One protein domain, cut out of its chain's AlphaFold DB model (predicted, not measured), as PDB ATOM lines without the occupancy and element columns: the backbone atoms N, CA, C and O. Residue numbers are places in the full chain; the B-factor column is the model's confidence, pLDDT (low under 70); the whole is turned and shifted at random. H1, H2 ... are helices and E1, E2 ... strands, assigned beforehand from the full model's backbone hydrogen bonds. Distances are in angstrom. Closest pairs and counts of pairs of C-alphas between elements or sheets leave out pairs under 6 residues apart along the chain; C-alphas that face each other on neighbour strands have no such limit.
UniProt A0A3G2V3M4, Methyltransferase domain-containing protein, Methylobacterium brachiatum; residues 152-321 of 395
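AT A GLANCE: This is residues 152 to 321 of the 395 residues of the protein "Methyltransferase domain-containing protein" of Methylobacterium brachiatum (UniProt A0A3G2V3M4). With little regular structure, 62 of 170 printed residues in named elements, the domain is a twisted parallel sheet, E1 E4 E3 E2 E5 E6, with H1 over one face and H2 over the other; H3 packs on H2. Along the chain run E1 H1 E2 E3 E4 E5 H2 E6 H3, class mixed. It is compact, radius of gyration of the C-alphas 15.4 A, spanning 45 by 37 by 28 A.

IN THESE COORDINATES: The strands are E1, residues 167 to 169, beginning at C-alpha 167 (-56.834, -17.776, 98.537); E4, 231 to 233; E3, 218 to 222; E2, 203 to 206; E5, 246 to 252, 17.2 A; E6, 272 to 281, 18.0 A, which bends by 114 degrees at residue 275. The helices are H1, 189 to 197; H2, 261 to 271, 15.5 A; H3, 300 to 309, ending at C-alpha 309 (-30.108, -10.012, 113.133).

HOW THE PARTS SIT: E5, H2, E6 form a strand-helix-strand unit, parallel neighbours with a helix between, its crossover right-handed; N 249 and O 277 are 2.9 A apart, within hydrogen-bond range. E1, H1, E2 form a split one, E4 and E3 between, left-handed. H1 and H2 are on opposite faces, heights over the sheet 10.2 A and 10.3 A. H2 touches H3 at a steep tilt of 47 degrees, closest C-alphas Trp 262 and Ile 306, 6.1 A. In H1, H2 and H3 every O i to N i+4 pair is within hydrogen-bond range.

THE WHOLE: The C-alphas farthest apart, Pro 161 and Glu 301, are 44.9 A apart. The printed part has no cut; E1 to H1, E2 to E3, E4 to E5 and E6 to H3 are long links. The pLDDT is under 70 at residues 180, 185 to 187 and 290 to 292.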
ATOM      1  N   PHE A 152     -55.305  -5.520 103.778       98.25
ATOM      2  CA  PHE A 152     -53.971  -5.895 104.244       98.25
ATOM      3  C   PHE A 152     -53.277  -6.861 103.286       98.25
ATOM      4  O   PHE A 152     -52.141  -7.253 103.547       98.25
ATOM      5  N   LEU A 153     -53.959  -7.282 102.221       98.50
ATOM      6  CA  LEU A 153     -53.388  -8.141 101.199       98.50
ATOM      7  C   LEU A 153     -52.761  -7.282 100.101       98.50
ATOM      8  O   LEU A 153     -53.224  -6.178  99.826       98.50
ATOM      9  N   LYS A 154     -51.712  -7.805  99.471       98.12
ATOM     10  CA  LYS A 154     -51.099  -7.211  98.278       98.12
ATOM     11  C   LYS A 154     -51.930  -7.534  97.041       98.12
ATOM     12  O   LYS A 154     -52.486  -8.626  96.936       98.12
ATOM     13  N   SER A 155     -51.923  -6.637  96.057       95.75
ATOM     14  CA  SER A 155     -52.468  -6.930  94.724       95.75
ATOM     15  C   SER A 155     -51.803  -8.166  94.099       95.75
ATOM     16  O   SER A 155     -50.581  -8.310  94.210       95.75
ATOM     17  N   PRO A 156     -52.565  -9.045  93.414       95.62
ATOM     18  CA  PRO A 156     -53.999  -8.930  93.092       95.62
ATOM     19  C   PRO A 156     -54.942  -9.546  94.146       95.62
ATOM     20  O   PRO A 156     -56.131  -9.727  93.890       95.62
ATOM     21  N   TYR A 157     -54.423  -9.944  95.307       97.19
ATOM     22  CA  TYR A 157     -55.172 -10.708  96.308       97.19
ATOM     23  C   TYR A 157     -56.131  -9.847  97.142       97.19
ATOM     24  O   TYR A 157     -57.065 -10.380  97.736       97.19
ATOM     25  N   ASP A 158     -55.933  -8.529  97.163       97.25
ATOM     26  CA  ASP A 158     -56.825  -7.552  97.792       97.25
ATOM     27  C   ASP A 158     -58.164  -7.390  97.057       97.25
ATOM     28  O   ASP A 158     -59.169  -7.025  97.675       97.25
ATOM     29  N   ASP A 159     -58.209  -7.684  95.757       96.62
ATOM     30  CA  ASP A 159     -59.425  -7.710  94.940       96.62
ATOM     31  C   ASP A 159     -59.611  -9.058  94.233       96.62
ATOM     32  O   ASP A 159     -59.950  -9.151  93.054       96.62
ATOM     33  N   HIS A 160     -59.393 -10.139  94.982       95.31
ATOM     34  CA  HIS A 160     -59.563 -11.496  94.491       95.31
ATOM     35  C   HIS A 160     -60.992 -11.722  93.946       95.31
ATOM     36  O   HIS A 160     -61.962 -11.458  94.667       95.31
ATOM     37  N   PRO A 161     -61.171 -12.286  92.733       93.62
ATOM     38  CA  PRO A 161     -62.480 -12.384  92.072       93.62
ATOM     39  C   PRO A 161     -63.564 -13.112  92.877       93.62
ATOM     40  O   PRO A 161     -64.740 -12.769  92.795       93.62
ATOM     41  N   ILE A 162     -63.171 -14.117  93.667       92.25
ATOM     42  CA  ILE A 162     -64.096 -14.922  94.485       92.25
ATOM     43  C   ILE A 162     -64.526 -14.169  95.758       92.25
ATOM     44  O   ILE A 162     -65.575 -14.467  96.329       92.25
ATOM     45  N   ARG A 163     -63.730 -13.188  96.203       94.69
ATOM     46  CA  ARG A 163     -63.942 -12.414  97.437       94.69
ATOM     47  C   ARG A 163     -64.214 -13.278  98.678       94.69
ATOM     48  O   ARG A 163     -65.047 -12.952  99.521       94.69
ATOM     49  N   SER A 164     -63.535 -14.416  98.767       95.12
ATOM     50  CA  SER A 164     -63.641 -15.371  99.867       95.12
ATOM     51  C   SER A 164     -62.314 -16.083 100.051       95.12
ATOM     52  O   SER A 164     -61.586 -16.297  99.082       95.12
ATOM     53  N   PHE A 165     -62.051 -16.502 101.283       95.81
ATOM     54  CA  PHE A 165     -61.006 -17.467 101.595       95.81
ATOM     55  C   PHE A 165     -61.452 -18.920 101.308       95.81
ATOM     56  O   PHE A 165     -62.664 -19.169 101.248       95.81
ATOM     57  N   PRO A 166     -60.505 -19.869 101.150       95.56
ATOM     58  CA  PRO A 166     -59.063 -19.634 101.074       95.56
ATOM     59  C   PRO A 166     -58.619 -19.018  99.737       95.56
ATOM     60  O   PRO A 166     -59.268 -19.215  98.711       95.56
ATOM     61  N   ILE A 167     -57.505 -18.284  99.745       96.38
ATOM     62  CA  ILE A 167     -56.834 -17.776  98.537       96.38
ATOM     63  C   ILE A 167     -55.512 -18.519  98.348       96.38
ATOM     64  O   ILE A 167     -54.725 -18.633  99.284       96.38
ATOM     65  N   PHE A 168     -55.262 -18.981  97.126       95.94
ATOM     66  CA  PHE A 168     -54.034 -19.678  96.753       95.94
ATOM     67  C   PHE A 168     -53.027 -18.696  96.144       95.94
ATOM     68  O   PHE A 168     -53.359 -17.922  95.244       95.94
ATOM     69  N   VAL A 169     -51.792 -18.732  96.638       95.62
ATOM     70  CA  VAL A 169     -50.691 -17.849  96.240       95.62
ATOM     71  C   VAL A 169     -49.542 -18.697  95.717       95.62
ATOM     72  O   VAL A 169     -48.941 -19.458  96.469       95.62
ATOM     73  N   GLY A 170     -49.239 -18.551  94.429       92.19
ATOM     74  CA  GLY A 170     -48.289 -19.413  93.730       92.19
ATOM     75  C   GLY A 170     -48.950 -20.658  93.138       92.19
ATOM     76  O   GLY A 170     -50.176 -20.795  93.141       92.19
ATOM     77  N   ASN A 171     -48.119 -21.552  92.604       87.56
ATOM     78  CA  ASN A 171     -48.570 -22.694  91.802       87.56
ATOM     79  C   ASN A 171     -48.254 -24.050  92.449       87.56
ATOM     80  O   ASN A 171     -48.827 -25.054  92.026       87.56
ATOM     81  N   HIS A 172     -47.368 -24.094  93.449       83.56
ATOM     82  CA  HIS A 172     -46.968 -25.327  94.119       83.56
ATOM     83  C   HIS A 172     -47.446 -25.318  95.570       83.56
ATOM     84  O   HIS A 172     -46.893 -24.634  96.428       83.56
ATOM     85  N   HIS A 173     -48.484 -26.108  95.824       82.69
ATOM     86  CA  HIS A 173     -49.086 -26.305  97.141       82.69
ATOM     87  C   HIS A 173     -48.990 -27.784  97.486       82.69
ATOM     88  O   HIS A 173     -49.134 -28.626  96.596       82.69
ATOM     89  N   ASN A 174     -48.774 -28.104  98.756       82.56
ATOM     90  CA  ASN A 174     -48.722 -29.495  99.186       82.56
ATOM     91  C   ASN A 174     -50.149 -30.060  99.317       82.56
ATOM     92  O   ASN A 174     -51.102 -29.329  99.611       82.56
ATOM     93  N   ASP A 175     -50.305 -31.372  99.133       80.62
ATOM     94  CA  ASP A 175     -51.565 -32.074  99.408       80.62
ATOM     95  C   ASP A 175     -51.502 -32.690 100.812       80.62
ATOM     96  O   ASP A 175     -50.539 -33.362 101.169       80.62
ATOM     97  N   LEU A 176     -52.557 -32.504 101.609       80.31
ATOM     98  CA  LEU A 176     -52.712 -33.145 102.918       80.31
ATOM     99  C   LEU A 176     -52.520 -34.666 102.871       80.31
ATOM    100  O   LEU A 176     -52.068 -35.251 103.849       80.31
ATOM    101  N   LYS A 177     -52.832 -35.318 101.745       79.75
ATOM    102  CA  LYS A 177     -52.615 -36.763 101.552       79.75
ATOM    103  C   LYS A 177     -51.149 -37.172 101.586       79.75
ATOM    104  O   LYS A 177     -50.851 -38.345 101.786       79.75
ATOM    105  N   GLU A 178     -50.250 -36.231 101.342       71.94
ATOM    106  CA  GLU A 178     -48.815 -36.460 101.411       71.94
ATOM    107  C   GLU A 178     -48.327 -36.477 102.867       71.94
ATOM    108  O   GLU A 178     -47.260 -37.006 103.159       71.94
ATOM    109  N   TYR A 179     -49.125 -35.965 103.807       71.88
ATOM    110  CA  TYR A 179     -48.801 -35.933 105.225       71.88
ATOM    111  C   TYR A 179     -49.332 -37.182 105.931       71.88
ATOM    112  O   TYR A 179     -50.453 -37.630 105.695       71.88
ATOM    113  N   ALA A 180     -48.544 -37.722 106.868       63.97
ATOM    114  CA  ALA A 180     -48.987 -38.829 107.721       63.97
ATOM    115  C   ALA A 180     -50.216 -38.447 108.568       63.97
ATOM    116  O   ALA A 180     -51.085 -39.277 108.827       63.97
ATOM    117  N   GLN A 181     -50.278 -37.182 108.986       70.88
ATOM    118  CA  GLN A 181     -51.410 -36.561 109.654       70.88
ATOM    119  C   GLN A 181     -51.336 -35.045 109.436       70.88
ATOM    120  O   GLN A 181     -50.241 -34.486 109.355       70.88
ATOM    121  N   GLU A 182     -52.491 -34.383 109.359       78.06
ATOM    122  CA  GLU A 182     -52.556 -32.921 109.397       78.06
ATOM    123  C   GLU A 182     -51.953 -32.412 110.713       78.06
ATOM    124  O   GLU A 182     -52.284 -32.923 111.789       78.06
ATOM    125  N   SER A 183     -51.059 -31.423 110.629       73.56
ATOM    126  CA  SER A 183     -50.481 -30.813 111.826       73.56
ATOM    127  C   SER A 183     -51.605 -30.196 112.647       73.56
ATOM    128  O   SER A 183     -52.340 -29.349 112.149       73.56
ATOM    129  N   ALA A 184     -51.761 -30.638 113.887       72.50
ATOM    130  CA  ALA A 184     -52.764 -30.127 114.807       72.50
ATOM    131  C   ALA A 184     -52.042 -29.693 116.078       72.50
ATOM    132  O   ALA A 184     -51.810 -30.482 116.992       72.50
ATOM    133  N   ASN A 185     -51.647 -28.425 116.104       67.19
ATOM    134  CA  ASN A 185     -51.051 -27.820 117.283       67.19
ATOM    135  C   ASN A 185     -52.162 -27.085 118.039       67.19
ATOM    136  O   ASN A 185     -52.723 -26.103 117.548       67.19
ATOM    137  N   ASN A 186     -52.517 -27.594 119.214       61.38
ATOM    138  CA  ASN A 186     -53.556 -26.987 120.035       61.38
ATOM    139  C   ASN A 186     -53.066 -25.695 120.703       61.38
ATOM    140  O   ASN A 186     -51.868 -25.498 120.890       61.38
ATOM    141  N   ALA A 187     -54.042 -24.847 121.039       63.59
ATOM    142  CA  ALA A 187     -53.965 -23.578 121.765       63.59
ATOM    143  C   ALA A 187     -52.605 -23.240 122.406       63.59
ATOM    144  O   ALA A 187     -52.187 -23.856 123.392       63.59
ATOM    145  N   TYR A 188     -51.970 -22.172 121.925       80.88
ATOM    146  CA  TYR A 188     -50.797 -21.594 122.572       80.88
ATOM    147  C   TYR A 188     -51.275 -20.531 123.555       80.88
ATOM    148  O   TYR A 188     -51.638 -19.433 123.153       80.88
ATOM    149  N   SER A 189     -51.288 -20.849 124.853       83.50
ATOM    150  CA  SER A 189     -51.978 -20.033 125.871       83.50
ATOM    151  C   SER A 189     -51.683 -18.524 125.812       83.50
ATOM    152  O   SER A 189     -52.607 -17.724 125.928       83.50
ATOM    153  N   LEU A 190     -50.426 -18.124 125.593       90.62
ATOM    154  CA  LEU A 190     -50.043 -16.713 125.459       90.62
ATOM    155  C   LEU A 190     -50.547 -16.079 124.156       90.62
ATOM    156  O   LEU A 190     -50.987 -14.932 124.167       90.62
ATOM    157  N   TRP A 191     -50.491 -16.821 123.052       94.31
ATOM    158  CA  TRP A 191     -50.960 -16.382 121.740       94.31
ATOM    159  C   TRP A 191     -52.478 -16.221 121.730       94.31
ATOM    160  O   TRP A 191     -52.982 -15.136 121.451       94.31
ATOM    161  N   ASP A 192     -53.205 -17.260 122.135       93.44
ATOM    162  CA  ASP A 192     -54.666 -17.264 122.199       93.44
ATOM    163  C   ASP A 192     -55.185 -16.165 123.135       93.44
ATOM    164  O   ASP A 192     -56.176 -15.493 122.836       93.44
ATOM    165  N   HIS A 193     -54.490 -15.934 124.255       94.31
ATOM    166  CA  HIS A 193     -54.796 -14.827 125.153       94.31
ATOM    167  C   HIS A 193     -54.572 -13.462 124.483       94.31
ATOM    168  O   HIS A 193     -55.412 -12.577 124.650       94.31
ATOM    169  N   GLU A 194     -53.485 -13.266 123.729       96.38
ATOM    170  CA  GLU A 194     -53.222 -12.013 122.999       96.38
ATOM    171  C   GLU A 194     -54.297 -11.744 121.936       96.38
ATOM    172  O   GLU A 194     -54.859 -10.647 121.887       96.38
ATOM    173  N   LEU A 195     -54.651 -12.754 121.140       96.44
ATOM    174  CA  LEU A 195     -55.713 -12.675 120.133       96.44
ATOM    175  C   LEU A 195     -57.068 -12.327 120.756       96.44
ATOM    176  O   LEU A 195     -57.755 -11.415 120.287       96.44
ATOM    177  N   GLY A 196     -57.444 -13.047 121.817       94.38
ATOM    178  CA  GLY A 196     -58.735 -12.902 122.487       94.38
ATOM    179  C   GLY A 196     -58.876 -11.605 123.283       94.38
ATOM    180  O   GLY A 196     -59.970 -11.046 123.347       94.38
ATOM    181  N   SER A 197     -57.781 -11.105 123.862       97.25
ATOM    182  CA  SER A 197     -57.788  -9.881 124.676       97.25
ATOM    183  C   SER A 197     -57.739  -8.598 123.848       97.25
ATOM    184  O   SER A 197     -58.037  -7.532 124.381       97.25
ATOM    185  N   ASN A 198     -57.381  -8.685 122.564       97.62
ATOM    186  CA  ASN A 198     -57.219  -7.530 121.681       97.62
ATOM    187  C   ASN A 198     -57.982  -7.727 120.349       97.62
ATOM    188  O   ASN A 198     -57.360  -7.829 119.284       97.62
ATOM    189  N   PRO A 199     -59.325  -7.815 120.373       95.94
ATOM    190  CA  PRO A 199     -60.140  -8.098 119.185       95.94
ATOM    191  C   PRO A 199     -60.056  -7.024 118.085       95.94
ATOM    192  O   PRO A 199     -60.449  -7.278 116.948       95.94
ATOM    193  N   GLU A 200     -59.572  -5.825 118.405       96.50
ATOM    194  CA  GLU A 200     -59.360  -4.707 117.481       96.50
ATOM    195  C   GLU A 200     -58.021  -4.757 116.723       96.50
ATOM    196  O   GLU A 200     -57.860  -4.068 115.710       96.50
ATOM    197  N   LYS A 201     -57.063  -5.555 117.209       98.25
ATOM    198  CA  LYS A 201     -55.750  -5.775 116.583       98.25
ATOM    199  C   LYS A 201     -55.808  -6.907 115.564       98.25
ATOM    200  O   LYS A 201     -56.687  -7.755 115.644       98.25
ATOM    201  N   HIS A 202     -54.866  -6.923 114.625       98.44
ATOM    202  CA  HIS A 202     -54.850  -7.853 113.498       98.44
ATOM    203  C   HIS A 202     -53.599  -8.724 113.514       98.44
ATOM    204  O   HIS A 202     -52.480  -8.224 113.642       98.44
ATOM    205  N   TYR A 203     -53.801 -10.024 113.338       98.75
ATOM    206  CA  TYR A 203     -52.776 -11.037 113.534       98.75
ATOM    207  C   TYR A 203     -52.627 -11.953 112.324       98.75
ATOM    208  O   TYR A 203     -53.512 -12.016 111.466       98.75
ATOM    209  N   LEU A 204     -51.515 -12.681 112.281       98.69
ATOM    210  CA  LEU A 204     -51.294 -13.781 111.349       98.69
ATOM    211  C   LEU A 204     -50.713 -14.990 112.089       98.69
ATOM    212  O   LEU A 204     -49.765 -14.851 112.853       98.69
ATOM    213  N   ASP A 205     -51.278 -16.165 111.855       98.06
ATOM    214  CA  ASP A 205     -50.782 -17.462 112.312       98.06
ATOM    215  C   ASP A 205     -50.144 -18.171 111.111       98.06
ATOM    216  O   ASP A 205     -50.833 -18.561 110.162       98.06
ATOM    217  N   LEU A 206     -48.813 -18.236 111.112       96.94
ATOM    218  CA  LEU A 206     -48.010 -18.767 110.022       96.94
ATOM    219  C   LEU A 206     -47.762 -20.261 110.227       96.94
ATOM    220  O   LEU A 206     -47.149 -20.630 111.224       96.94
ATOM    221  N   GLY A 207     -48.167 -21.080 109.252       93.88
ATOM    222  CA  GLY A 207     -48.129 -22.543 109.341       93.88
ATOM    223  C   GLY A 207     -49.129 -23.038 110.379       93.88
ATOM    224  O   GLY A 207     -48.772 -23.666 111.376       93.88
ATOM    225  N   CYS A 208     -50.389 -22.649 110.192       93.00
ATOM    226  CA  CYS A 208     -51.416 -22.836 111.204       93.00
ATOM    227  C   CYS A 208     -51.796 -24.302 111.436       93.00
ATOM    228  O   CYS A 208     -52.324 -24.628 112.500       93.00
ATOM    229  N   GLY A 209     -51.584 -25.168 110.443       91.56
ATOM    230  CA  GLY A 209     -52.186 -26.489 110.378       91.56
ATOM    231  C   GLY A 209     -53.689 -26.450 110.644       91.56
ATOM    232  O   GLY A 209     -54.370 -25.453 110.382       91.56
ATOM    233  N   TYR A 210     -54.202 -27.529 111.221       90.06
ATOM    234  CA  TYR A 210     -55.541 -27.570 111.775       90.06
ATOM    235  C   TYR A 210     -55.601 -26.884 113.142       90.06
ATOM    236  O   TYR A 210     -54.868 -27.210 114.078       90.06
ATOM    237  N   ARG A 211     -56.565 -25.977 113.275       87.44
ATOM    238  CA  ARG A 211     -56.966 -25.321 114.518       87.44
ATOM    239  C   ARG A 211     -58.393 -25.728 114.862       87.44
ATOM    240  O   ARG A 211     -59.312 -25.490 114.077       87.44
ATOM    241  N   GLU A 212     -58.589 -26.269 116.065       81.00
ATOM    242  CA  GLU A 212     -59.927 -26.550 116.608       81.00
ATOM    243  C   GLU A 212     -60.764 -25.273 116.756       81.00
ATOM    244  O   GLU A 212     -61.985 -25.297 116.602       81.00
ATOM    245  N   HIS A 213     -60.103 -24.150 117.045       81.25
ATOM    246  CA  HIS A 213     -60.721 -22.842 117.202       81.25
ATOM    247  C   HIS A 213     -59.913 -21.781 116.464       81.25
ATOM    248  O   HIS A 213     -58.688 -21.734 116.558       81.25
ATOM    249  N   THR A 214     -60.615 -20.904 115.751       88.94
ATOM    250  CA  THR A 214     -60.019 -19.774 115.037       88.94
ATOM    251  C   THR A 214     -60.531 -18.445 115.580       88.94
ATOM    252  O   THR A 214     -61.610 -18.348 116.171       88.94
ATOM    253  N   PHE A 215     -59.734 -17.399 115.379       92.19
ATOM    254  CA  PHE A 215     -60.029 -16.036 115.783       92.19
ATOM    255  C   PHE A 215     -60.346 -15.177 114.558       92.19
ATOM    256  O   PHE A 215     -59.641 -15.186 113.550       92.19
ATOM    257  N   GLU A 216     -61.411 -14.387 114.666       92.44
ATOM    258  CA  GLU A 216     -61.873 -13.492 113.599       92.44
ATOM    259  C   GLU A 216     -60.841 -12.410 113.245       92.44
ATOM    260  O   GLU A 216     -60.813 -11.913 112.122       92.44
ATOM    261  N   ASN A 217     -59.979 -12.039 114.183       97.00
ATOM    262  CA  ASN A 217     -58.943 -11.031 114.006       97.00
ATOM    263  C   ASN A 217     -57.567 -11.619 113.630       97.00
ATOM    264  O   ASN A 217     -56.567 -10.904 113.680       97.00
ATOM    265  N   CYS A 218     -57.514 -12.881 113.192       98.00
ATOM    266  CA  CYS A 218     -56.296 -13.548 112.731       98.00
ATOM    267  C   CYS A 218     -56.450 -14.114 111.316       98.00
ATOM    268  O   CYS A 218     -57.459 -14.759 111.026       98.00
ATOM    269  N   LEU A 219     -55.447 -13.913 110.460       98.12
ATOM    270  CA  LEU A 219     -55.279 -14.672 109.220       98.12
ATOM    271  C   LEU A 219     -54.501 -15.954 109.483       98.12
ATOM    272  O   LEU A 219     -53.467 -15.921 110.137       98.12
ATOM    273  N   TYR A 220     -54.954 -17.055 108.907       97.56
ATOM    274  CA  TYR A 220     -54.288 -18.347 109.006       97.56
ATOM    275  C   TYR A 220     -53.622 -18.693 107.675       97.56
ATOM    276  O   TYR A 220     -54.277 -18.683 106.630       97.56
ATOM    277  N   VAL A 221     -52.320 -18.964 107.701       96.94
ATOM    278  CA  VAL A 221     -51.522 -19.276 106.510       96.94
ATOM    279  C   VAL A 221     -51.026 -20.709 106.586       96.94
ATOM    280  O   VAL A 221     -50.503 -21.119 107.620       96.94
ATOM    281  N   GLU A 222     -51.116 -21.440 105.480       94.69
ATOM    282  CA  GLU A 222     -50.596 -22.803 105.366       94.69
ATOM    283  C   GLU A 222     -50.037 -23.073 103.959       94.69
ATOM    284  O   GLU A 222     -50.292 -22.312 103.030       94.69
ATOM    285  N   VAL A 223     -49.254 -24.138 103.790       92.88
ATOM    286  CA  VAL A 223     -48.710 -24.579 102.488       92.88
ATOM    287  C   VAL A 223     -49.571 -25.661 101.821       92.88
ATOM    288  O   VAL A 223     -49.334 -26.033 100.673       92.88
ATOM    289  N   TYR A 224     -50.574 -26.168 102.539       90.62
ATOM    290  CA  TYR A 224     -51.591 -27.117 102.090       90.62
ATOM    291  C   TYR A 224     -52.989 -26.628 102.476       90.62
ATOM    292  O   TYR A 224     -53.154 -25.801 103.371       90.62
ATOM    293  N   ASN A 225     -54.020 -27.156 101.814       90.31
ATOM    294  CA  ASN A 225     -55.408 -26.733 102.011       90.31
ATOM    295  C   ASN A 225     -56.016 -27.261 103.328       90.31
ATOM    296  O   ASN A 225     -56.877 -28.143 103.318       90.31
ATOM    297  N   SER A 226     -55.548 -26.731 104.461       90.38
ATOM    298  CA  SER A 226     -56.140 -26.983 105.774       90.38
ATOM    299  C   SER A 226     -57.515 -26.331 105.896       90.38
ATOM    300  O   SER A 226     -57.761 -25.240 105.380       90.38
ATOM    301  N   ARG A 227     -58.404 -26.950 106.679       86.88
ATOM    302  CA  ARG A 227     -59.721 -26.378 107.009       86.88
ATOM    303  C   ARG A 227     -59.631 -25.050 107.760       86.88
ATOM    304  O   ARG A 227     -60.598 -24.289 107.735       86.88
ATOM    305  N   SER A 228     -58.515 -24.792 108.435       91.38
ATOM    306  CA  SER A 228     -58.306 -23.571 109.216       91.38
ATOM    307  C   SER A 228     -57.670 -22.443 108.408       91.38
ATOM    308  O   SER A 228     -57.744 -21.298 108.843       91.38
ATOM    309  N   ALA A 229     -57.073 -22.748 107.254       94.50
ATOM    310  CA  ALA A 229     -56.286 -21.796 106.489       94.50
ATOM    311  C   ALA A 229     -57.159 -20.817 105.684       94.50
ATOM    312  O   ALA A 229     -58.127 -21.194 105.021       94.50
ATOM    313  N   ASP A 230     -56.768 -19.544 105.715       97.19
ATOM    314  CA  ASP A 230     -57.309 -18.480 104.871       97.19
ATOM    315  C   ASP A 230     -56.438 -18.252 103.629       97.19
ATOM    316  O   ASP A 230     -56.934 -17.899 102.561       97.19
ATOM    317  N   LEU A 231     -55.126 -18.443 103.753       97.62
ATOM    318  CA  LEU A 231     -54.172 -18.292 102.661       97.62
ATOM    319  C   LEU A 231     -53.375 -19.582 102.505       97.62
ATOM    320  O   LEU A 231     -52.776 -20.052 103.470       97.62
ATOM    321  N   ILE A 232     -53.343 -20.113 101.284       96.56
ATOM    322  CA  ILE A 232     -52.473 -21.231 100.924       96.56
ATOM    323  C   ILE A 232     -51.301 -20.657 100.138       96.56
ATOM    324  O   ILE A 232     -51.485 -20.169  99.022       96.56
ATOM    325  N   VAL A 233     -50.122 -20.626 100.751       95.75
ATOM    326  CA  VAL A 233     -48.953 -19.926 100.212       95.75
ATOM    327  C   VAL A 233     -47.871 -20.933  99.868       95.75
ATOM    328  O   VAL A 233     -47.339 -21.615 100.740       95.75
ATOM    329  N   ASP A 234     -47.518 -20.976  98.587       92.69
ATOM    330  CA  ASP A 234     -46.382 -21.734  98.073       92.69
ATOM    331  C   ASP A 234     -45.097 -21.342  98.839       92.69
ATOM    332  O   ASP A 234     -44.794 -20.147  98.937       92.69
ATOM    333  N   PRO A 235     -44.303 -22.304  99.358       87.69
ATOM    334  CA  PRO A 235     -43.080 -22.022 100.123       87.69
ATOM    335  C   PRO A 235     -42.030 -21.172  99.390       87.69
ATOM    336  O   PRO A 235     -41.113 -20.639 100.020       87.69
ATOM    337  N   SER A 236     -42.105 -21.091  98.060       88.38
ATOM    338  CA  SER A 236     -41.225 -20.266  97.228       88.38
ATOM    339  C   SER A 236     -41.713 -18.825  97.050       88.38
ATOM    340  O   SER A 236     -40.944 -17.972  96.595       88.38
ATOM    341  N   CYS A 237     -42.963 -18.538  97.413       92.69
ATOM    342  CA  CYS A 237     -43.571 -17.228  97.262       92.69
ATOM    343  C   CYS A 237     -43.307 -16.310  98.459       92.69
ATOM    344  O   CYS A 237     -43.071 -16.726  99.591       92.69
ATOM    345  N   ILE A 238     -43.384 -15.010  98.184       94.00
ATOM    346  CA  ILE A 238     -43.456 -13.971  99.212       94.00
ATOM    347  C   ILE A 238     -44.890 -13.942  99.746       94.00
ATOM    348  O   ILE A 238     -45.841 -14.039  98.967       94.00
ATOM    349  N   TYR A 239     -45.058 -13.762 101.057       97.12
ATOM    350  CA  TYR A 239     -46.388 -13.662 101.654       97.12
ATOM    351  C   TYR A 239     -47.158 -12.467 101.070       97.12
ATOM    352  O   TYR A 239     -46.630 -11.347 101.042       97.12
ATOM    353  N   PRO A 240     -48.420 -12.658 100.644       97.38
ATOM    354  CA  PRO A 240     -49.224 -11.646  99.955       97.38
ATOM    355  C   PRO A 240     -49.809 -10.612 100.930       97.38
ATOM    356  O   PRO A 240     -50.955 -10.201 100.791       97.38
ATOM    357  N   ILE A 241     -49.047 -10.221 101.945       98.56
ATOM    358  CA  ILE A 241     -49.452  -9.299 103.005       98.56
ATOM    359  C   ILE A 241     -48.702  -7.989 102.818       98.56
ATOM    360  O   ILE A 241     -47.501  -7.994 102.525       98.56
ATOM    361  N   GLU A 242     -49.396  -6.873 103.002       98.62
ATOM    362  CA  GLU A 242     -48.833  -5.529 102.939       98.62
ATOM    363  C   GLU A 242     -47.751  -5.285 103.998       98.62
ATOM    364  O   GLU A 242     -47.586  -6.032 104.965       98.62
ATOM    365  N   ASP A 243     -46.945  -4.256 103.772       98.75
ATOM    366  CA  ASP A 243     -45.887  -3.870 104.701       98.75
ATOM    367  C   ASP A 243     -46.500  -3.165 105.926       98.75
ATOM    368  O   ASP A 243     -47.354  -2.292 105.789       98.75
ATOM    369  N   SER A 244     -46.029  -3.492 107.134       98.62
ATOM    370  CA  SER A 244     -46.400  -2.797 108.377       98.62
ATOM    371  C   SER A 244     -47.908  -2.723 108.668       98.62
ATOM    372  O   SER A 244     -48.420  -1.678 109.074       98.62
ATOM    373  N   VAL A 245     -48.628  -3.833 108.499       98.69
ATOM    374  CA  VAL A 245     -50.090  -3.898 108.694       98.69
ATOM    375  C   VAL A 245     -50.545  -4.787 109.849       98.69
ATOM    376  O   VAL A 245     -51.667  -4.613 110.328       98.69
ATOM    377  N   LEU A 246     -49.692  -5.691 110.334       98.81
ATOM    378  CA  LEU A 246     -50.026  -6.633 111.405       98.81
ATOM    379  C   LEU A 246     -49.540  -6.150 112.774       98.81
ATOM    380  O   LEU A 246     -48.477  -5.544 112.897       98.81
ATOM    381  N   ASP A 247     -50.316  -6.448 113.810       98.81
ATOM    382  CA  ASP A 247     -49.976  -6.186 115.211       98.81
ATOM    383  C   ASP A 247     -49.188  -7.351 115.837       98.81
ATOM    384  O   ASP A 247     -48.365  -7.136 116.730       98.81
ATOM    385  N   GLY A 248     -49.381  -8.580 115.347       98.62
ATOM    386  CA  GLY A 248     -48.602  -9.730 115.794       98.62
ATOM    387  C   GLY A 248     -48.609 -10.913 114.826       98.62
ATOM    388  O   GLY A 248     -49.525 -11.061 114.018       98.62
ATOM    389  N   ILE A 249     -47.583 -11.760 114.924       98.75
ATOM    390  CA  ILE A 249     -47.447 -12.998 114.148       98.75
ATOM    391  C   ILE A 249     -47.142 -14.170 115.087       98.75
ATOM    392  O   ILE A 249     -46.181 -14.112 115.852       98.75
ATOM    393  N   GLY A 250     -47.934 -15.234 115.001       98.06
ATOM    394  CA  GLY A 250     -47.648 -16.537 115.597       98.06
ATOM    395  C   GLY A 250     -46.989 -17.453 114.570       98.06
ATOM    396  O   GLY A 250     -47.352 -17.419 113.397       98.06
ATOM    397  N   CYS A 251     -45.997 -18.234 114.983       96.62
ATOM    398  CA  CYS A 251     -45.316 -19.203 114.130       96.62
ATOM    399  C   CYS A 251     -44.783 -20.339 115.001       96.62
ATOM    400  O   CYS A 251     -43.852 -20.142 115.785       96.62
ATOM    401  N   PHE A 252     -45.399 -21.515 114.900       94.19
ATOM    402  CA  PHE A 252     -45.203 -22.569 115.889       94.19
ATOM    403  C   PHE A 252     -44.889 -23.908 115.241       94.19
ATOM    404  O   PHE A 252     -45.774 -24.511 114.634       94.19
ATOM    405  N   ALA A 253     -43.653 -24.370 115.424       92.00
ATOM    406  CA  ALA A 253     -43.131 -25.577 114.797       92.00
ATOM    407  C   ALA A 253     -43.224 -25.532 113.254       92.00
ATOM    408  O   ALA A 253     -43.841 -26.374 112.601       92.00
ATOM    409  N   VAL A 254     -42.680 -24.458 112.670       93.06
ATOM    410  CA  VAL A 254     -42.732 -24.174 111.224       93.06
ATOM    411  C   VAL A 254     -41.365 -23.814 110.669       93.06
ATOM    412  O   VAL A 254     -40.999 -24.280 109.592       93.06
ATOM    413  N   LEU A 255     -40.596 -22.969 111.363       95.06
ATOM    414  CA  LEU A 255     -39.327 -22.445 110.847       95.06
ATOM    415  C   LEU A 255     -38.297 -23.555 110.596       95.06
ATOM    416  O   LEU A 255     -37.531 -23.465 109.633       95.06
ATOM    417  N   GLU A 256     -38.341 -24.633 111.375       93.69
ATOM    418  CA  GLU A 256     -37.565 -25.854 111.176       93.69
ATOM    419  C   GLU A 256     -37.835 -26.547 109.837       93.69
ATOM    420  O   GLU A 256     -36.946 -27.200 109.290       93.69
ATOM    421  N   HIS A 257     -39.029 -26.365 109.272       92.44
ATOM    422  CA  HIS A 257     -39.463 -26.933 107.996       92.44
ATOM    423  C   HIS A 257     -39.190 -25.990 106.817       92.44
ATOM    424  O   HIS A 257     -39.535 -26.288 105.673       92.44
ATOM    425  N   THR A 258     -38.501 -24.870 107.051       92.06
ATOM    426  CA  THR A 258     -38.133 -23.915 106.002       92.06
ATOM    427  C   THR A 258     -36.663 -24.051 105.623       92.06
ATOM    428  O   THR A 258     -35.787 -24.188 106.469       92.06
ATOM    429  N   ARG A 259     -36.348 -23.960 104.324       92.19
ATOM    430  CA  ARG A 259     -34.951 -24.019 103.837       92.19
ATOM    431  C   ARG A 259     -34.119 -22.792 104.209       92.19
ATOM    432  O   ARG A 259     -32.892 -22.848 104.169       92.19
ATOM    433  N   LYS A 260     -34.778 -21.659 104.459       94.38
ATOM    434  CA  LYS A 260     -34.152 -20.351 104.694       94.38
ATOM    435  C   LYS A 260     -34.940 -19.585 105.764       94.38
ATOM    436  O   LYS A 260     -35.567 -18.575 105.433       94.38
ATOM    437  N   PRO A 261     -34.933 -20.039 107.029       95.62
ATOM    438  CA  PRO A 261     -35.770 -19.446 108.071       95.62
ATOM    439  C   PRO A 261     -35.502 -17.953 108.286       95.62
ATOM    440  O   PRO A 261     -36.430 -17.194 108.538       95.62
ATOM    441  N   TRP A 262     -34.266 -17.489 108.087       95.94
ATOM    442  CA  TRP A 262     -33.917 -16.066 108.160       95.94
ATOM    443  C   TRP A 262     -34.682 -15.187 107.155       95.94
ATOM    444  O   TRP A 262     -34.982 -14.034 107.456       95.94
ATOM    445  N   LEU A 263     -35.045 -15.709 105.974       96.75
ATOM    446  CA  LEU A 263     -35.880 -14.967 105.020       96.75
ATOM    447  C   LEU A 263     -37.336 -14.900 105.480       96.75
ATOM    448  O   LEU A 263     -37.974 -13.863 105.324       96.75
ATOM    449  N   VAL A 264     -37.841 -15.974 106.087       97.56
ATOM    450  CA  VAL A 264     -39.191 -16.000 106.664       97.56
ATOM    451  C   VAL A 264     -39.291 -15.000 107.818       97.56
ATOM    452  O   VAL A 264     -40.223 -14.204 107.859       97.56
ATOM    453  N   VAL A 265     -38.287 -14.952 108.697       98.31
ATOM    454  CA  VAL A 265     -38.212 -13.967 109.791       98.31
ATOM    455  C   VAL A 265     -38.096 -12.531 109.260       98.31
ATOM    456  O   VAL A 265     -38.734 -11.619 109.791       98.31
ATOM    457  N   SER A 266     -37.356 -12.308 108.168       98.19
ATOM    458  CA  SER A 266     -37.322 -11.000 107.495       98.19
ATOM    459  C   SER A 266     -38.700 -10.583 106.967       98.19
ATOM    460  O   SER A 266     -39.067  -9.411 107.060       98.19
ATOM    461  N   GLU A 267     -39.477 -11.519 106.427       98.25
ATOM    462  CA  GLU A 267     -40.844 -11.251 105.977       98.25
ATOM    463  C   GLU A 267     -41.798 -10.995 107.148       98.25
ATOM    464  O   GLU A 267     -42.607 -10.069 107.074       98.25
ATOM    465  N   MET A 268     -41.669 -11.728 108.261       98.69
ATOM    466  CA  MET A 268     -42.419 -11.432 109.489       98.69
ATOM    467  C   MET A 268     -42.210  -9.981 109.918       98.69
ATOM    468  O   MET A 268     -43.172  -9.254 110.158       98.69
ATOM    469  N   ARG A 269     -40.952  -9.530 109.941       98.62
ATOM    470  CA  ARG A 269     -40.628  -8.134 110.238       98.62
ATOM    471  C   ARG A 269     -41.268  -7.162 109.254       98.62
ATOM    472  O   ARG A 269     -41.780  -6.138 109.691       98.62
ATOM    473  N   ARG A 270     -41.218  -7.444 107.947       98.62
ATOM    474  CA  ARG A 270     -41.803  -6.572 106.916       98.62
ATOM    475  C   ARG A 270     -43.303  -6.368 107.143       98.62
ATOM    476  O   ARG A 270     -43.792  -5.248 107.014       98.62
ATOM    477  N   MET A 271     -44.026  -7.439 107.465       98.75
ATOM    478  CA  MET A 271     -45.483  -7.421 107.635       98.75
ATOM    479  C   MET A 271     -45.932  -6.765 108.950       98.75
ATOM    480  O   MET A 271     -47.027  -6.202 109.019       98.75
ATOM    481  N   LEU A 272     -45.100  -6.818 109.994       98.88
ATOM    482  CA  LEU A 272     -45.399  -6.234 111.301       98.88
ATOM    483  C   LEU A 272     -45.288  -4.707 111.297       98.88
ATOM    484  O   LEU A 272     -44.348  -4.123 110.758       98.88
ATOM    485  N   LYS A 273     -46.241  -4.049 111.962       98.75
ATOM    486  CA  LYS A 273     -46.139  -2.635 112.341       98.75
ATOM    487  C   LYS A 273     -44.921  -2.415 113.251       98.75
ATOM    488  O   LYS A 273     -44.520  -3.332 113.972       98.75
ATOM    489  N   PRO A 274     -44.386  -1.183 113.335       98.25
ATOM    490  CA  PRO A 274     -43.478  -0.818 114.417       98.25
ATOM    491  C   PRO A 274     -44.088  -1.151 115.788       98.25
ATOM    492  O   PRO A 274     -45.200  -0.724 116.097       98.25
ATOM    493  N   GLY A 275     -43.362  -1.922 116.601       97.25
ATOM    494  CA  GLY A 275     -43.835  -2.407 117.904       97.25
ATOM    495  C   GLY A 275     -44.700  -3.674 117.858       97.25
ATOM    496  O   GLY A 275     -45.113  -4.149 118.914       97.25
ATOM    497  N   GLY A 276     -44.962  -4.232 116.672       98.06
ATOM    498  CA  GLY A 276     -45.633  -5.520 116.519       98.06
ATOM    499  C   GLY A 276     -44.787  -6.687 117.042       98.06
ATOM    500  O   GLY A 276     -43.556  -6.609 117.076       98.06
ATOM    501  N   LYS A 277     -45.450  -7.767 117.471       98.19
ATOM    502  CA  LYS A 277     -44.807  -8.885 118.186       98.19
ATOM    503  C   LYS A 277     -44.765 -10.180 117.381       98.19
ATOM    504  O   LYS A 277     -45.639 -10.448 116.565       98.19
ATOM    505  N   VAL A 278     -43.770 -11.013 117.670       98.31
ATOM    506  CA  VAL A 278     -43.695 -12.401 117.197       98.31
ATOM    507  C   VAL A 278     -43.832 -13.368 118.368       98.31
ATOM    508  O   VAL A 278     -43.313 -13.106 119.454       98.31
ATOM    509  N   PHE A 279     -44.508 -14.489 118.135       97.44
ATOM    510  CA  PHE A 279     -44.665 -15.596 119.074       97.44
ATOM    511  C   PHE A 279     -44.151 -16.857 118.392       97.44
ATOM    512  O   PHE A 279     -44.721 -17.281 117.390       97.44
ATOM    513  N   ILE A 280     -43.047 -17.406 118.901       96.25
ATOM    514  CA  ILE A 280     -42.273 -18.432 118.201       96.25
ATOM    515  C   ILE A 280     -42.135 -19.683 119.062       96.25
ATOM    516  O   ILE A 280     -41.692 -19.595 120.208       96.25
ATOM    517  N   ASP A 281     -42.452 -20.834 118.474       93.69
ATOM    518  CA  ASP A 281     -42.033 -22.156 118.949       93.69
ATOM    519  C   ASP A 281     -41.141 -22.800 117.877       93.69
ATOM    520  O   ASP A 281     -41.498 -22.796 116.696       93.69
ATOM    521  N   TRP A 282     -39.969 -23.301 118.277       93.50
ATOM    522  CA  TRP A 282     -38.979 -23.913 117.387       93.50
ATOM    523  C   TRP A 282     -38.276 -25.072 118.115       93.50
ATOM    524  O   TRP A 282     -37.705 -24.857 119.192       93.50
ATOM    525  N   PRO A 283     -38.269 -26.296 117.559       92.06
ATOM    526  CA  PRO A 283     -37.654 -27.453 118.197       92.06
ATOM    527  C   PRO A 283     -36.126 -27.363 118.317       92.06
ATOM    528  O   PRO A 283     -35.430 -26.899 117.412       92.06
ATOM    529  N   PHE A 284     -35.599 -27.899 119.427       93.19
ATOM    530  CA  PHE A 284     -34.156 -28.067 119.655       93.19
ATOM    531  C   PHE A 284     -33.702 -29.536 119.579       93.19
ATOM    532  O   PHE A 284     -32.861 -29.891 118.756       93.19
ATOM    533  N   LEU A 285     -34.241 -30.409 120.436       90.75
ATOM    534  CA  LEU A 285     -33.846 -31.822 120.523       90.75
ATOM    535  C   LEU A 285     -35.035 -32.723 120.199       90.75
ATOM    536  O   LEU A 285     -35.659 -33.297 121.090       90.75
ATOM    537  N   GLN A 286     -35.367 -32.817 118.918       86.62
ATOM    538  CA  GLN A 286     -36.383 -33.736 118.413       86.62
ATOM    539  C   GLN A 286     -35.774 -34.616 117.312       86.62
ATOM    540  O   GLN A 286     -34.883 -34.131 116.604       86.62
ATOM    541  N   PRO A 287     -36.222 -35.882 117.170       85.19
ATOM    542  CA  PRO A 287     -35.886 -36.715 116.015       85.19
ATOM    543  C   PRO A 287     -36.194 -35.990 114.703       85.19
ATOM    544  O   PRO A 287     -37.028 -35.083 114.679       85.19
ATOM    545  N   VAL A 288     -35.564 -36.393 113.601       84.88
ATOM    546  CA  VAL A 288     -35.930 -35.873 112.276       84.88
ATOM    547  C   VAL A 288     -37.386 -36.254 111.994       84.88
ATOM    548  O   VAL A 288     -37.772 -37.412 112.135       84.88
ATOM    549  N   HIS A 289     -38.213 -35.272 111.634       85.12
ATOM    550  CA  HIS A 289     -39.669 -35.430 111.546       85.12
ATOM    551  C   HIS A 289     -40.307 -34.388 110.627       85.12
ATOM    552  O   HIS A 289     -39.709 -33.362 110.354       85.12
ATOM    553  N   GLY A 290     -41.556 -34.604 110.222       69.56
ATOM    554  CA  GLY A 290     -42.286 -33.675 109.363       69.56
ATOM    555  C   GLY A 290     -42.074 -34.002 107.889       69.56
ATOM    556  O   GLY A 290     -40.976 -33.896 107.344       69.56
ATOM    557  N   TYR A 291     -43.155 -34.437 107.252       58.53
ATOM    558  CA  TYR A 291     -43.219 -34.623 105.811       58.53
ATOM    559  C   TYR A 291     -43.711 -33.306 105.181       58.53
ATOM    560  O   TYR A 291     -44.590 -32.685 105.766       58.53
ATOM    561  N   PRO A 292     -43.162 -32.836 104.046       66.12
ATOM    562  CA  PRO A 292     -42.121 -33.489 103.259       66.12
ATOM    563  C   PRO A 292     -40.681 -33.214 103.727       66.12
ATOM    564  O   PRO A 292     -39.763 -33.828 103.182       66.12
ATOM    565  N   SER A 293     -40.406 -32.295 104.665       83.12
ATOM    566  CA  SER A 293     -39.013 -31.990 105.052       83.12
ATOM    567  C   SER A 293     -38.835 -31.348 106.430       83.12
ATOM    568  O   SER A 293     -39.589 -30.456 106.797       83.12
ATOM    569  N   HIS A 294     -37.741 -31.701 107.114       89.94
ATOM    570  CA  HIS A 294     -37.179 -31.029 108.294       89.94
ATOM    571  C   HIS A 294     -35.770 -30.530 107.959       89.94
ATOM    572  O   HIS A 294     -34.929 -31.325 107.538       89.94
ATOM    573  N   PHE A 295     -35.489 -29.242 108.137       92.00
ATOM    574  CA  PHE A 295     -34.192 -28.648 107.812       92.00
ATOM    575  C   PHE A 295     -33.376 -28.233 109.039       92.00
ATOM    576  O   PHE A 295     -32.158 -28.414 109.025       92.00
ATOM    577  N   PHE A 296     -34.005 -27.669 110.076       93.12
ATOM    578  CA  PHE A 296     -33.265 -27.022 111.165       93.12
ATOM    579  C   PHE A 296     -33.870 -27.231 112.548       93.12
ATOM    580  O   PHE A 296     -34.965 -26.756 112.815       93.12
ATOM    581  N   ASN A 297     -33.064 -27.712 113.489       93.44
ATOM    582  CA  ASN A 297     -33.335 -27.503 114.910       93.44
ATOM    583  C   ASN A 297     -32.593 -26.249 115.385       93.44
ATOM    584  O   ASN A 297     -31.453 -26.007 114.977       93.44
ATOM    585  N   ALA A 298     -33.200 -25.476 116.282       94.12
ATOM    586  CA  ALA A 298     -32.589 -24.275 116.834       94.12
ATOM    587  C   ALA A 298     -32.147 -24.495 118.286       94.12
ATOM    588  O   ALA A 298     -32.932 -24.901 119.140       94.12
ATOM    589  N   THR A 299     -30.887 -24.173 118.595       95.31
ATOM    590  CA  THR A 299     -30.511 -23.867 119.983       95.31
ATOM    591  C   THR A 299     -31.151 -22.541 120.398       95.31
ATOM    592  O   THR A 299     -31.592 -21.759 119.552       95.31
ATOM    593  N   ARG A 300     -31.136 -22.230 121.699       95.62
ATOM    594  CA  ARG A 300     -31.589 -20.925 122.200       95.62
ATOM    595  C   ARG A 300     -30.840 -19.770 121.531       95.62
ATOM    596  O   ARG A 300     -31.463 -18.814 121.093       95.62
ATOM    597  N   GLU A 301     -29.521 -19.869 121.423       97.06
ATOM    598  CA  GLU A 301     -28.672 -18.833 120.833       97.06
ATOM    599  C   GLU A 301     -28.894 -18.708 119.319       97.06
ATOM    600  O   GLU A 301     -28.909 -17.600 118.785       97.06
ATOM    601  N   GLY A 302     -29.118 -19.831 118.625       96.50
ATOM    602  CA  GLY A 302     -29.463 -19.835 117.203       96.50
ATOM    603  C   GLY A 302     -30.808 -19.158 116.939       96.50
ATOM    604  O   GLY A 302     -30.907 -18.313 116.056       96.50
ATOM    605  N   LEU A 303     -31.820 -19.464 117.756       97.06
ATOM    606  CA  LEU A 303     -33.120 -18.800 117.691       97.06
ATOM    607  C   LEU A 303     -32.986 -17.291 117.942       97.06
ATOM    608  O   LEU A 303     -33.448 -16.496 117.132       97.06
ATOM    609  N   VAL A 304     -32.335 -16.890 119.038       98.06
ATOM    610  CA  VAL A 304     -32.182 -15.470 119.405       98.06
ATOM    611  C   VAL A 304     -31.440 -14.689 118.318       98.06
ATOM    612  O   VAL A 304     -31.946 -13.663 117.871       98.06
ATOM    613  N   SER A 305     -30.300 -15.198 117.841       97.94
ATOM    614  CA  SER A 305     -29.480 -14.500 116.838       97.94
ATOM    615  C   SER A 305     -30.225 -14.245 115.528       97.94
ATOM    616  O   SER A 305     -30.184 -13.128 115.027       97.94
ATOM    617  N   ILE A 306     -30.987 -15.217 115.010       97.94
ATOM    618  CA  ILE A 306     -31.768 -15.034 113.772       97.94
ATOM    619  C   ILE A 306     -32.773 -13.874 113.900       97.94
ATOM    620  O   ILE A 306     -32.964 -13.112 112.950       97.94
ATOM    621  N   PHE A 307     -33.423 -13.728 115.058       98.44
ATOM    622  CA  PHE A 307     -34.399 -12.659 115.286       98.44
ATOM    623  C   PHE A 307     -33.729 -11.305 115.562       98.44
ATOM    624  O   PHE A 307     -34.184 -10.285 115.038       98.44
ATOM    625  N   GLU A 308     -32.640 -11.270 116.329       98.12
ATOM    626  CA  GLU A 308     -31.873 -10.039 116.572       98.12
ATOM    627  C   GLU A 308     -31.226  -9.503 115.288       98.12
ATOM    628  O   GLU A 308     -31.315  -8.302 115.024       98.12
ATOM    629  N   ASP A 309     -30.677 -10.376 114.438       98.19
ATOM    630  CA  ASP A 309     -30.108 -10.012 113.133       98.19
ATOM    631  C   ASP A 309     -31.171  -9.438 112.185       98.19
ATOM    632  O   ASP A 309     -30.893  -8.544 111.380       98.19
ATOM    633  N   ALA A 310     -32.418  -9.901 112.305       97.75
ATOM    634  CA  ALA A 310     -33.552  -9.304 111.612       97.75
ATOM    635  C   ALA A 310     -34.006  -7.978 112.253       97.75
ATOM    636  O   ALA A 310     -34.798  -7.255 111.659       97.75
ATOM    637  N   GLY A 311     -33.508  -7.603 113.432       97.56
ATOM    638  CA  GLY A 311     -33.803  -6.340 114.110       97.56
ATOM    639  C   GLY A 311     -34.969  -6.403 115.098       97.56
ATOM    640  O   GLY A 311     -35.580  -5.364 115.377       97.56
ATOM    641  N   PHE A 312     -35.323  -7.592 115.588       98.56
ATOM    642  CA  PHE A 312     -36.225  -7.740 116.731       98.56
ATOM    643  C   PHE A 312     -35.480  -7.496 118.047       98.56
ATOM    644  O   PHE A 312     -34.297  -7.797 118.176       98.56
ATOM    645  N   VAL A 313     -36.198  -6.984 119.048       98.12
ATOM    646  CA  VAL A 313     -35.738  -6.989 120.441       98.12
ATOM    647  C   VAL A 313     -36.360  -8.204 121.118       98.12
ATOM    648  O   VAL A 313     -37.583  -8.283 121.235       98.12
ATOM    649  N   VAL A 314     -35.539  -9.163 121.546       97.62
ATOM    650  CA  VAL A 314     -36.031 -10.385 122.190       97.62
ATOM    651  C   VAL A 314     -36.403 -10.092 123.646       97.62
ATOM    652  O   VAL A 314     -35.542  -9.961 124.512       97.62
ATOM    653  N   GLU A 315     -37.707 -10.001 123.926       96.00
ATOM    654  CA  GLU A 315     -38.228  -9.740 125.279       96.00
ATOM    655  C   GLU A 315     -38.045 -10.947 126.219       96.00
ATOM    656  O   GLU A 315     -37.815 -10.785 127.419       96.00
ATOM    657  N   SER A 316     -38.159 -12.174 125.695       95.19
ATOM    658  CA  SER A 316     -37.923 -13.405 126.453       95.19
ATOM    659  C   SER A 316     -37.675 -14.609 125.540       95.19
ATOM    660  O   SER A 316     -38.246 -14.692 124.459       95.19
ATOM    661  N   CYS A 317     -36.864 -15.566 125.999       95.69
ATOM    662  CA  CYS A 317     -36.706 -16.884 125.381       95.69
ATOM    663  C   CYS A 317     -36.575 -17.932 126.494       95.69
ATOM    664  O   CYS A 317     -35.584 -17.955 127.229       95.69
ATOM    665  N   LYS A 318     -37.606 -18.759 126.675       93.50
ATOM    666  CA  LYS A 318     -37.735 -19.708 127.792       93.50
ATOM    667  C   LYS A 318     -38.022 -21.113 127.268       93.50
ATOM    668  O   LYS A 318     -38.066 -21.320 126.065       93.50
ATOM    669  N   THR A 319     -38.095 -22.077 128.178       92.00
ATOM    670  CA  THR A 319     -38.502 -23.451 127.872       92.00
ATOM    671  C   THR A 319     -39.935 -23.624 128.351       92.00
ATOM    672  O   THR A 319     -40.188 -23.507 129.551       92.00
ATOM    673  N   GLU A 320     -40.844 -23.882 127.419       89.75
ATOM    674  CA  GLU A 320     -42.257 -24.142 127.687       89.75
ATOM    675  C   GLU A 320     -42.514 -25.621 128.020       89.75
ATOM    676  O   GLU A 320     -41.630 -26.479 127.938       89.75
ATOM    677  N   VAL A 321     -43.745 -25.934 128.428       87.38
ATOM    678  CA  VAL A 321     -44.138 -27.275 128.902       87.38
ATOM    679  C   VAL A 321     -43.913 -28.382 127.862       87.38
ATOM    680  O   VAL A 321     -43.519 -29.492 128.224       87.38
TER     681      VAL A 321